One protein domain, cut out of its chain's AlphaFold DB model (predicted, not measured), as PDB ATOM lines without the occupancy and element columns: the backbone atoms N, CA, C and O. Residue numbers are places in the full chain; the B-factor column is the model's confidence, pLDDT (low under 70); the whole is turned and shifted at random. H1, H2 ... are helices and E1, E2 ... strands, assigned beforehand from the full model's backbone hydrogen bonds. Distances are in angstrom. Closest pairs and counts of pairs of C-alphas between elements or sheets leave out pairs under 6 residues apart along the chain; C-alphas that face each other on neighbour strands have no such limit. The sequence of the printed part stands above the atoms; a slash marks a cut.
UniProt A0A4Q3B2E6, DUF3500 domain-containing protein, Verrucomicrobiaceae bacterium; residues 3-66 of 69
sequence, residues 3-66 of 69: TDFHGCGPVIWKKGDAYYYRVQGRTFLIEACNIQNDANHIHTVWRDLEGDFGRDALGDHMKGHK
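What this domain is: This is residues 3 to 66 of the 69 residues of the protein "DUF3500 domain-containing protein" of Verrucomicrobiaceae bacterium (UniProt A0A4Q3B2E6). A single sheet of four strands side by side makes the body, and a tail sticks out from it: residues 53 to 66, which hold the helix H2. A short helix, H1, sits at the turn between E3 and E4. The printed part has 64 residues, with two named helices and four named strands in the order E1, E2, E3, H1, E4, H2; the sheet runs E1, E2, E3, E4, antiparallel throughout, and the class is mixed. The whole is extended, a rod of 56 by 25 by 16 A with a radius of gyration of the C-alphas of 17.2 A.

Where its parts are: E3, residues 28 to 35, is 22.5 A long, and E4, residues 41 to 48, is 23.6 A. E2 is residues 19 to 24, 16.7 A, and E1 residues 3 to 7, 12.7 A, from C-alpha 3 at (337.347, 289.456, 385.070). H1 is residues 36 to 39, 5.5 A. H2 is residues 57 to 64, 10.9 A, ending at C-alpha 64 at (373.547, 280.223, 391.226).

How they stand to each other: E3 and E4 are antiparallel at 171 degrees, with N 43 and O 33 2.8 A apart. E2 and E3 form a hairpin at 175 degrees, with N 21 and O 32 at 2.9 A. E1 and E2 form a hairpin at 171 degrees, with N 4 and O 22 at 2.9 A. E1, E2 and E3 make a meander, each strand the antiparallel neighbour of the one before. E1 and E4 are the edge strands. H1 only grazes the sheet, with residues 36 to 39; the closest C-alphas of H1 and E4, those of Gln 36 and Ile 42, are 7.7 A apart. H2 is not on the sheet. In H2 every O i to N i+4 pair is within hydrogen-bond range; H1 is too short for such a pair.

The domain as a whole: The C-alphas farthest apart, of Ile 12 and Lys 66, are 56.5 A apart. Without residues 53 to 66, the body spans 36 by 20 by 12 A. The printed part has no cut. The link from E1 to E2, 11 residues, is long. Confidence is under 70 at residues 3, 5 to 11, 54 and 66.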
ATOM      1  N   THR A   3     337.765 289.270 386.452       69.62
ATOM      2  CA  THR A   3     337.347 289.456 385.070       69.62
ATOM      3  C   THR A   3     337.310 290.941 384.795       69.62
ATOM      4  O   THR A   3     336.495 291.655 385.379       69.62
ATOM      5  N   ASP A   4     338.164 291.371 383.875       73.19
ATOM      6  CA  ASP A   4     338.273 292.758 383.461       73.19
ATOM      7  C   ASP A   4     337.683 292.916 382.065       73.19
ATOM      8  O   ASP A   4     338.166 292.352 381.076       73.19
ATOM      9  N   PHE A   5     336.638 293.731 381.986       67.69
ATOM     10  CA  PHE A   5     336.039 294.154 380.731       67.69
ATOM     11  C   PHE A   5     336.452 295.600 380.479       67.69
ATOM     12  O   PHE A   5     335.962 296.508 381.146       67.69
ATOM     13  N   HIS A   6     337.340 295.820 379.510       65.38
ATOM     14  CA  HIS A   6     337.690 297.169 379.081       65.38
ATOM     15  C   HIS A   6     337.062 297.424 377.717       65.38
ATOM     16  O   HIS A   6     337.558 297.003 376.673       65.38
ATOM     17  N   GLY A   7     335.927 298.116 377.734       58.34
ATOM     18  CA  GLY A   7     335.321 298.620 376.516       58.34
ATOM     19  C   GLY A   7     336.060 299.861 376.032       58.34
ATOM     20  O   GLY A   7     335.975 300.907 376.669       58.34
ATOM     21  N   CYS A   8     336.759 299.770 374.902       56.78
ATOM     22  CA  CYS A   8     337.254 300.942 374.183       56.78
ATOM     23  C   CYS A   8     336.232 301.294 373.091       56.78
ATOM     24  O   CYS A   8     336.455 301.039 371.914       56.78
ATOM     25  N   GLY A   9     335.050 301.776 373.483       61.47
ATOM     26  CA  GLY A   9     333.955 301.951 372.529       61.47
ATOM     27  C   GLY A   9     332.695 302.602 373.102       61.47
ATOM     28  O   GLY A   9     332.610 302.854 374.306       61.47
ATOM     29  N   PRO A  10     331.718 302.922 372.237       63.62
ATOM     30  CA  PRO A  10     330.450 303.520 372.639       63.62
ATOM     31  C   PRO A  10     329.650 302.602 373.580       63.62
ATOM     32  O   PRO A  10     329.767 301.383 373.542       63.62
ATOM     33  N   VAL A  11     328.756 303.192 374.382       69.31
ATOM     34  CA  VAL A  11     327.853 302.478 375.318       69.31
ATOM     35  C   VAL A  11     326.901 301.468 374.652       69.31
ATOM     36  O   VAL A  11     326.244 300.696 375.345       69.31
ATOM     37  N   ILE A  12     326.822 301.456 373.317       79.19
ATOM     38  CA  ILE A  12     326.078 300.477 372.519       79.19
ATOM     39  C   ILE A  12     327.049 299.832 371.534       79.19
ATOM     40  O   ILE A  12     327.539 300.504 370.630       79.19
ATOM     41  N   TRP A  13     327.260 298.527 371.688       79.81
ATOM     42  CA  TRP A  13     328.167 297.735 370.863       79.81
ATOM     43  C   TRP A  13     327.565 297.382 369.505       79.81
ATOM     44  O   TRP A  13     326.424 296.921 369.404       79.81
ATOM     45  N   LYS A  14     328.366 297.539 368.456       85.31
ATOM     46  CA  LYS A  14     328.081 297.122 367.087       85.31
ATOM     47  C   LYS A  14     329.121 296.113 366.620       85.31
ATOM     48  O   LYS A  14     330.244 296.036 367.117       85.31
ATOM     49  N   LYS A  15     328.742 295.320 365.617       82.75
ATOM     50  CA  LYS A  15     329.698 294.457 364.922       82.75
ATOM     51  C   LYS A  15     330.799 295.332 364.319       82.75
ATOM     52  O   LYS A  15     330.490 296.228 363.540       82.75
ATOM     53  N   GLY A  16     332.049 295.010 364.642       83.62
ATOM     54  CA  GLY A  16     333.220 295.761 364.192       83.62
ATOM     55  C   GLY A  16     333.737 296.780 365.205       83.62
ATOM     56  O   GLY A  16     334.762 297.377 364.934       83.62
ATOM     57  N   ASP A  17     333.101 296.961 366.365       89.62
ATOM     58  CA  ASP A  17     333.658 297.831 367.406       89.62
ATOM     59  C   ASP A  17     334.899 297.206 368.070       89.62
ATOM     60  O   ASP A  17     335.062 295.979 368.128       89.62
ATOM     61  N   ALA A  18     335.776 298.067 368.590       90.06
ATOM     62  CA  ALA A  18     336.984 297.665 369.297       90.06
ATOM     63  C   ALA A  18     336.662 297.158 370.712       90.06
ATOM     64  O   ALA A  18     335.993 297.828 371.495       90.06
ATOM     65  N   TYR A  19     337.186 295.995 371.075       88.00
ATOM     66  CA  TYR A  19     336.987 295.369 372.374       88.00
ATOM     67  C   TYR A  19     338.302 294.886 372.981       88.00
ATOM     68  O   TYR A  19     339.276 294.578 372.284       88.00
ATOM     69  N   TYR A  20     338.287 294.787 374.308       90.12
ATOM     70  CA  TYR A  20     339.298 294.108 375.096       90.12
ATOM     71  C   TYR A  20     338.638 293.343 376.243       90.12
ATOM     72  O   TYR A  20     337.919 293.910 377.074       90.12
ATOM     73  N   TYR A  21     338.921 292.047 376.298       90.12
ATOM     74  CA  TYR A  21     338.463 291.152 377.346       90.12
ATOM     75  C   TYR A  21     339.648 290.442 377.973       90.12
ATOM     76  O   TYR A  21     340.498 289.907 377.258       90.12
ATOM     77  N   ARG A  22     339.658 290.382 379.306       93.25
ATOM     78  CA  ARG A  22     340.602 289.571 380.066       93.25
ATOM     79  C   ARG A  22     339.873 288.788 381.143       93.25
ATOM     80  O   ARG A  22     339.163 289.349 381.975       93.25
ATOM     81  N   VAL A  23     340.083 287.479 381.140       93.31
ATOM     82  CA  VAL A  23     339.611 286.576 382.190       93.31
ATOM     83  C   VAL A  23     340.834 285.987 382.869       93.31
ATOM     84  O   VAL A  23     341.635 285.308 382.224       93.31
ATOM     85  N   GLN A  24     340.966 286.225 384.171       94.62
ATOM     86  CA  GLN A  24     342.073 285.712 384.960       94.62
ATOM     87  C   GLN A  24     341.588 284.737 386.036       94.62
ATOM     88  O   GLN A  24     340.886 285.072 387.002       94.62
ATOM     89  N   GLY A  25     342.007 283.486 385.863       93.25
ATOM     90  CA  GLY A  25     341.964 282.460 386.888       93.25
ATOM     91  C   GLY A  25     343.208 282.503 387.769       93.25
ATOM     92  O   GLY A  25     344.120 283.299 387.578       93.25
ATOM     93  N   ARG A  26     343.262 281.608 388.754       92.75
ATOM     94  CA  ARG A  26     344.440 281.484 389.625       92.75
ATOM     95  C   ARG A  26     345.654 280.894 388.898       92.75
ATOM     96  O   ARG A  26     346.776 281.179 389.287       92.75
ATOM     97  N   THR A  27     345.417 280.084 387.870       92.81
ATOM     98  CA  THR A  27     346.451 279.342 387.132       92.81
ATOM     99  C   THR A  27     346.431 279.626 385.631       92.81
ATOM    100  O   THR A  27     347.256 279.100 384.900       92.81
ATOM    101  N   PHE A  28     345.510 280.464 385.148       92.44
ATOM    102  CA  PHE A  28     345.369 280.738 383.720       92.44
ATOM    103  C   PHE A  28     344.973 282.186 383.450       92.44
ATOM    104  O   PHE A  28     344.353 282.849 384.288       92.44
ATOM    105  N   LEU A  29     345.273 282.635 382.236       93.69
ATOM    106  CA  LEU A  29     344.844 283.914 381.691       93.69
ATOM    107  C   LEU A  29     344.360 283.722 380.251       93.69
ATOM    108  O   LEU A  29     345.000 283.041 379.449       93.69
ATOM    109  N   ILE A  30     343.219 284.333 379.944       94.44
ATOM    110  CA  ILE A  30     342.673 284.423 378.592       94.44
ATOM    111  C   ILE A  30     342.520 285.901 378.264       94.44
ATOM    112  O   ILE A  30     341.894 286.642 379.025       94.44
ATOM    113  N   GLU A  31     343.055 286.308 377.120       94.88
ATOM    114  CA  GLU A  31     342.901 287.655 376.576       94.88
ATOM    115  C   GLU A  31     342.369 287.583 375.150       94.88
ATOM    116  O   GLU A  31     342.783 286.735 374.359       94.88
ATOM    117  N   ALA A  32     341.447 288.485 374.826       92.88
ATOM    118  CA  ALA A  32     340.931 288.667 373.478       92.88
ATOM    119  C   ALA A  32     340.771 290.159 373.195       92.88
ATOM    120  O   ALA A  32     340.130 290.880 373.966       92.88
ATOM    121  N   CYS A  33     341.330 290.626 372.085       92.88
ATOM    122  CA  CYS A  33     341.198 292.013 371.667       92.88
ATOM    123  C   CYS A  33     341.200 292.149 370.149       92.88
ATOM    124  O   CYS A  33     341.715 291.292 369.434       92.88
ATOM    125  N   ASN A  34     340.638 293.243 369.646       92.56
ATOM    126  CA  ASN A  34     340.716 293.577 368.224       92.56
ATOM    127  C   ASN A  34     341.124 295.027 367.945       92.56
ATOM    128  O   ASN A  34     341.015 295.451 366.811       92.56
ATOM    129  N   ILE A  35     341.608 295.787 368.934       88.81
ATOM    130  CA  ILE A  35     341.802 297.255 368.863       88.81
ATOM    131  C   ILE A  35     342.706 297.717 367.691       88.81
ATOM    132  O   ILE A  35     342.609 298.858 367.239       88.81
ATOM    133  N   GLN A  36     343.581 296.854 367.173       87.25
ATOM    134  CA  GLN A  36     344.497 297.193 366.079       87.25
ATOM    135  C   GLN A  36     343.785 297.333 364.722       87.25
ATOM    136  O   GLN A  36     342.797 296.656 364.446       87.25
ATOM    137  N   ASN A  37     344.351 298.162 363.836       89.12
ATOM    138  CA  ASN A  37     343.894 298.351 362.452       89.12
ATOM    139  C   ASN A  37     342.391 298.657 362.336       89.12
ATOM    140  O   ASN A  37     341.699 297.997 361.569       89.12
ATOM    141  N   ASP A  38     341.899 299.634 363.104       89.38
ATOM    142  CA  ASP A  38     340.480 300.025 363.102       89.38
ATOM    143  C   ASP A  38     339.548 298.851 363.446       89.38
ATOM    144  O   ASP A  38     338.641 298.494 362.698       89.38
ATOM    145  N   ALA A  39     339.833 298.184 364.570       88.94
ATOM    146  CA  ALA A  39     339.045 297.060 365.073       88.94
ATOM    147  C   ALA A  39     339.013 295.802 364.163       88.94
ATOM    148  O   ALA A  39     338.204 294.890 364.372       88.94
ATOM    149  N   ASN A  40     339.899 295.726 363.161       87.88
ATOM    150  CA  ASN A  40     339.864 294.717 362.096       87.88
ATOM    151  C   ASN A  40     340.928 293.609 362.238       87.88
ATOM    152  O   ASN A  40     341.040 292.732 361.385       87.88
ATOM    153  N   HIS A  41     341.735 293.625 363.301       90.69
ATOM    154  CA  HIS A  41     342.725 292.578 363.563       90.69
ATOM    155  C   HIS A  41     342.501 291.978 364.946       90.69
ATOM    156  O   HIS A  41     342.769 292.629 365.950       90.69
ATOM    157  N   ILE A  42     342.063 290.717 364.994       92.31
ATOM    158  CA  ILE A  42     341.854 289.983 366.245       92.31
ATOM    159  C   ILE A  42     343.149 289.350 366.775       92.31
ATOM    160  O   ILE A  42     343.839 288.634 366.053       92.31
ATOM    161  N   HIS A  43     343.436 289.574 368.054       94.19
ATOM    162  CA  HIS A  43     344.460 288.883 368.832       94.19
ATOM    163  C   HIS A  43     343.798 288.110 369.966       94.19
ATOM    164  O   HIS A  43     342.943 288.643 370.675       94.19
ATOM    165  N   THR A  44     344.240 286.870 370.164       93.88
ATOM    166  CA  THR A  44     343.798 286.030 371.276       93.88
ATOM    167  C   THR A  44     345.001 285.353 371.903       93.88
ATOM    168  O   THR A  44     345.831 284.778 371.199       93.88
ATOM    169  N   VAL A  45     345.067 285.389 373.230       93.12
ATOM    170  CA  VAL A  45     346.096 284.713 374.018       93.12
ATOM    171  C   VAL A  45     345.423 283.770 375.007       93.12
ATOM    172  O   VAL A  45     344.466 284.130 375.690       93.12
ATOM    173  N   TRP A  46     345.963 282.558 375.094       92.56
ATOM    174  CA  TRP A  46     345.738 281.628 376.193       92.56
ATOM    175  C   TRP A  46     347.084 281.393 376.869       92.56
ATOM    176  O   TRP A  46     348.037 280.986 376.203       92.56
ATOM    177  N   ARG A  47     347.163 281.617 378.181       91.75
ATOM    178  CA  ARG A  47     348.381 281.409 378.970       91.75
ATOM    179  C   ARG A  47     348.098 280.514 380.170       91.75
ATOM    180  O   ARG A  47     347.189 280.790 380.952       91.75
ATOM    181  N   ASP A  48     348.907 279.470 380.313       91.50
ATOM    182  CA  ASP A  48     349.022 278.670 381.532       91.50
ATOM    183  C   ASP A  48     350.122 279.282 382.409       91.50
ATOM    184  O   ASP A  48     351.265 279.410 381.975       91.50
ATOM    185  N   LEU A  49     349.768 279.704 383.623       89.12
ATOM    186  CA  LEU A  49     350.691 280.371 384.542       89.12
ATOM    187  C   LEU A  49     351.628 279.383 385.253       89.12
ATOM    188  O   LEU A  49     352.683 279.792 385.730       89.12
ATOM    189  N   GLU A  50     351.270 278.100 385.333       88.94
ATOM    190  CA  GLU A  50     352.099 277.061 385.964       88.94
ATOM    191  C   GLU A  50     353.079 276.428 384.956       88.94
ATOM    192  O   GLU A  50     354.168 275.960 385.316       88.94
ATOM    193  N   GLY A  51     352.706 276.451 383.676       84.56
ATOM    194  CA  GLY A  51     353.457 275.888 382.554       84.56
ATOM    195  C   GLY A  51     354.218 276.900 381.696       84.56
ATOM    196  O   GLY A  51     354.686 276.527 380.621       84.56
ATOM    197  N   ASP A  52     354.328 278.161 382.122       82.00
ATOM    198  CA  ASP A  52     354.764 279.233 381.228       82.00
ATOM    199  C   ASP A  52     356.216 279.095 380.748       82.00
ATOM    200  O   ASP A  52     357.140 278.784 381.515       82.00
ATOM    201  N   PHE A  53     356.424 279.359 379.460       71.44
ATOM    202  CA  PHE A  53     357.749 279.308 378.861       71.44
ATOM    203  C   PHE A  53     358.586 280.487 379.367       71.44
ATOM    204  O   PHE A  53     358.175 281.640 379.286       71.44
ATOM    205  N   GLY A  54     359.783 280.200 379.881       68.94
ATOM    206  CA  GLY A  54     360.713 281.218 380.374       68.94
ATOM    207  C   GLY A  54     360.774 281.381 381.894       68.94
ATOM    208  O   GLY A  54     361.762 281.951 382.346       68.94
ATOM    209  N   ARG A  55     359.815 280.824 382.663       71.44
ATOM    210  CA  ARG A  55     359.767 280.783 384.151       71.44
ATOM    211  C   ARG A  55     360.529 281.941 384.833       71.44
ATOM    212  O   ARG A  55     360.403 283.087 384.424       71.44
ATOM    213  N   ASP A  56     361.295 281.661 385.885       76.50
ATOM    214  CA  ASP A  56     362.177 282.623 386.544       76.50
ATOM    215  C   ASP A  56     363.633 282.336 386.159       76.50
ATOM    216  O   ASP A  56     364.501 282.176 387.010       76.50
ATOM    217  N   ALA A  57     363.910 282.212 384.856       77.75
ATOM    218  CA  ALA A  57     365.259 281.899 384.381       77.75
ATOM    219  C   ALA A  57     366.309 282.898 384.906       77.75
ATOM    220  O   ALA A  57     367.448 282.523 385.183       77.75
ATOM    221  N   LEU A  58     365.914 284.164 385.091       77.81
ATOM    222  CA  LEU A  58     366.767 285.190 385.680       77.81
ATOM    223  C   LEU A  58     366.959 284.986 387.189       77.81
ATOM    224  O   LEU A  58     368.090 285.047 387.661       77.81
ATOM    225  N   GLY A  59     365.902 284.731 387.962       79.38
ATOM    226  CA  GLY A  59     366.034 284.482 389.396       79.38
ATOM    227  C   GLY A  59     366.756 283.174 389.714       79.38
ATOM    228  O   GLY A  59     367.530 283.128 390.667       79.38
ATOM    229  N   ASP A  60     366.597 282.137 388.893       81.75
ATOM    230  CA  ASP A  60     367.372 280.900 389.000       81.75
ATOM    231  C   ASP A  60     368.859 281.133 388.693       81.75
ATOM    232  O   ASP A  60     369.717 280.657 389.438       81.75
ATOM    233  N   HIS A  61     369.183 281.948 387.685       81.38
ATOM    234  CA  HIS A  61     370.559 282.376 387.417       81.38
ATOM    235  C   HIS A  61     371.165 283.166 388.593       81.38
ATOM    236  O   HIS A  61     372.299 282.901 388.993       81.38
ATOM    237  N   MET A  62     370.402 284.076 389.209       80.44
ATOM    238  CA  MET A  62     370.862 284.852 390.370       80.44
ATOM    239  C   MET A  62     371.078 283.997 391.627       80.44
ATOM    240  O   MET A  62     371.944 284.323 392.436       80.44
ATOM    241  N   LYS A  63     370.321 282.906 391.820       83.81
ATOM    242  CA  LYS A  63     370.562 281.952 392.922       83.81
ATOM    243  C   LYS A  63     371.895 281.226 392.754       83.81
ATOM    244  O   LYS A  63     372.590 281.045 393.744       83.81
ATOM    245  N   GLY A  64     372.264 280.868 391.523       75.75
ATOM    246  CA  GLY A  64     373.547 280.223 391.226       75.75
ATOM    247  C   GLY A  64     374.772 281.111 391.472       75.75
ATOM    248  O   GLY A  64     375.859 280.584 391.652       75.75
ATOM    249  N   HIS A  65     374.596 282.434 391.519       71.25
ATOM    250  CA  HIS A  65     375.665 283.402 391.796       71.25
ATOM    251  C   HIS A  65     375.776 283.825 393.270       71.25
ATOM    252  O   HIS A  65     376.644 284.627 393.610       71.25
ATOM    253  N   LYS A  66     374.899 283.343 394.165       58.84
ATOM    254  CA  LYS A  66     374.905 283.765 395.578       58.84
ATOM    255  C   LYS A  66     375.978 283.103 396.450       58.84
ATOM    256  O   LYS A  66     376.123 283.530 397.590       58.84
TER     257      LYS A  66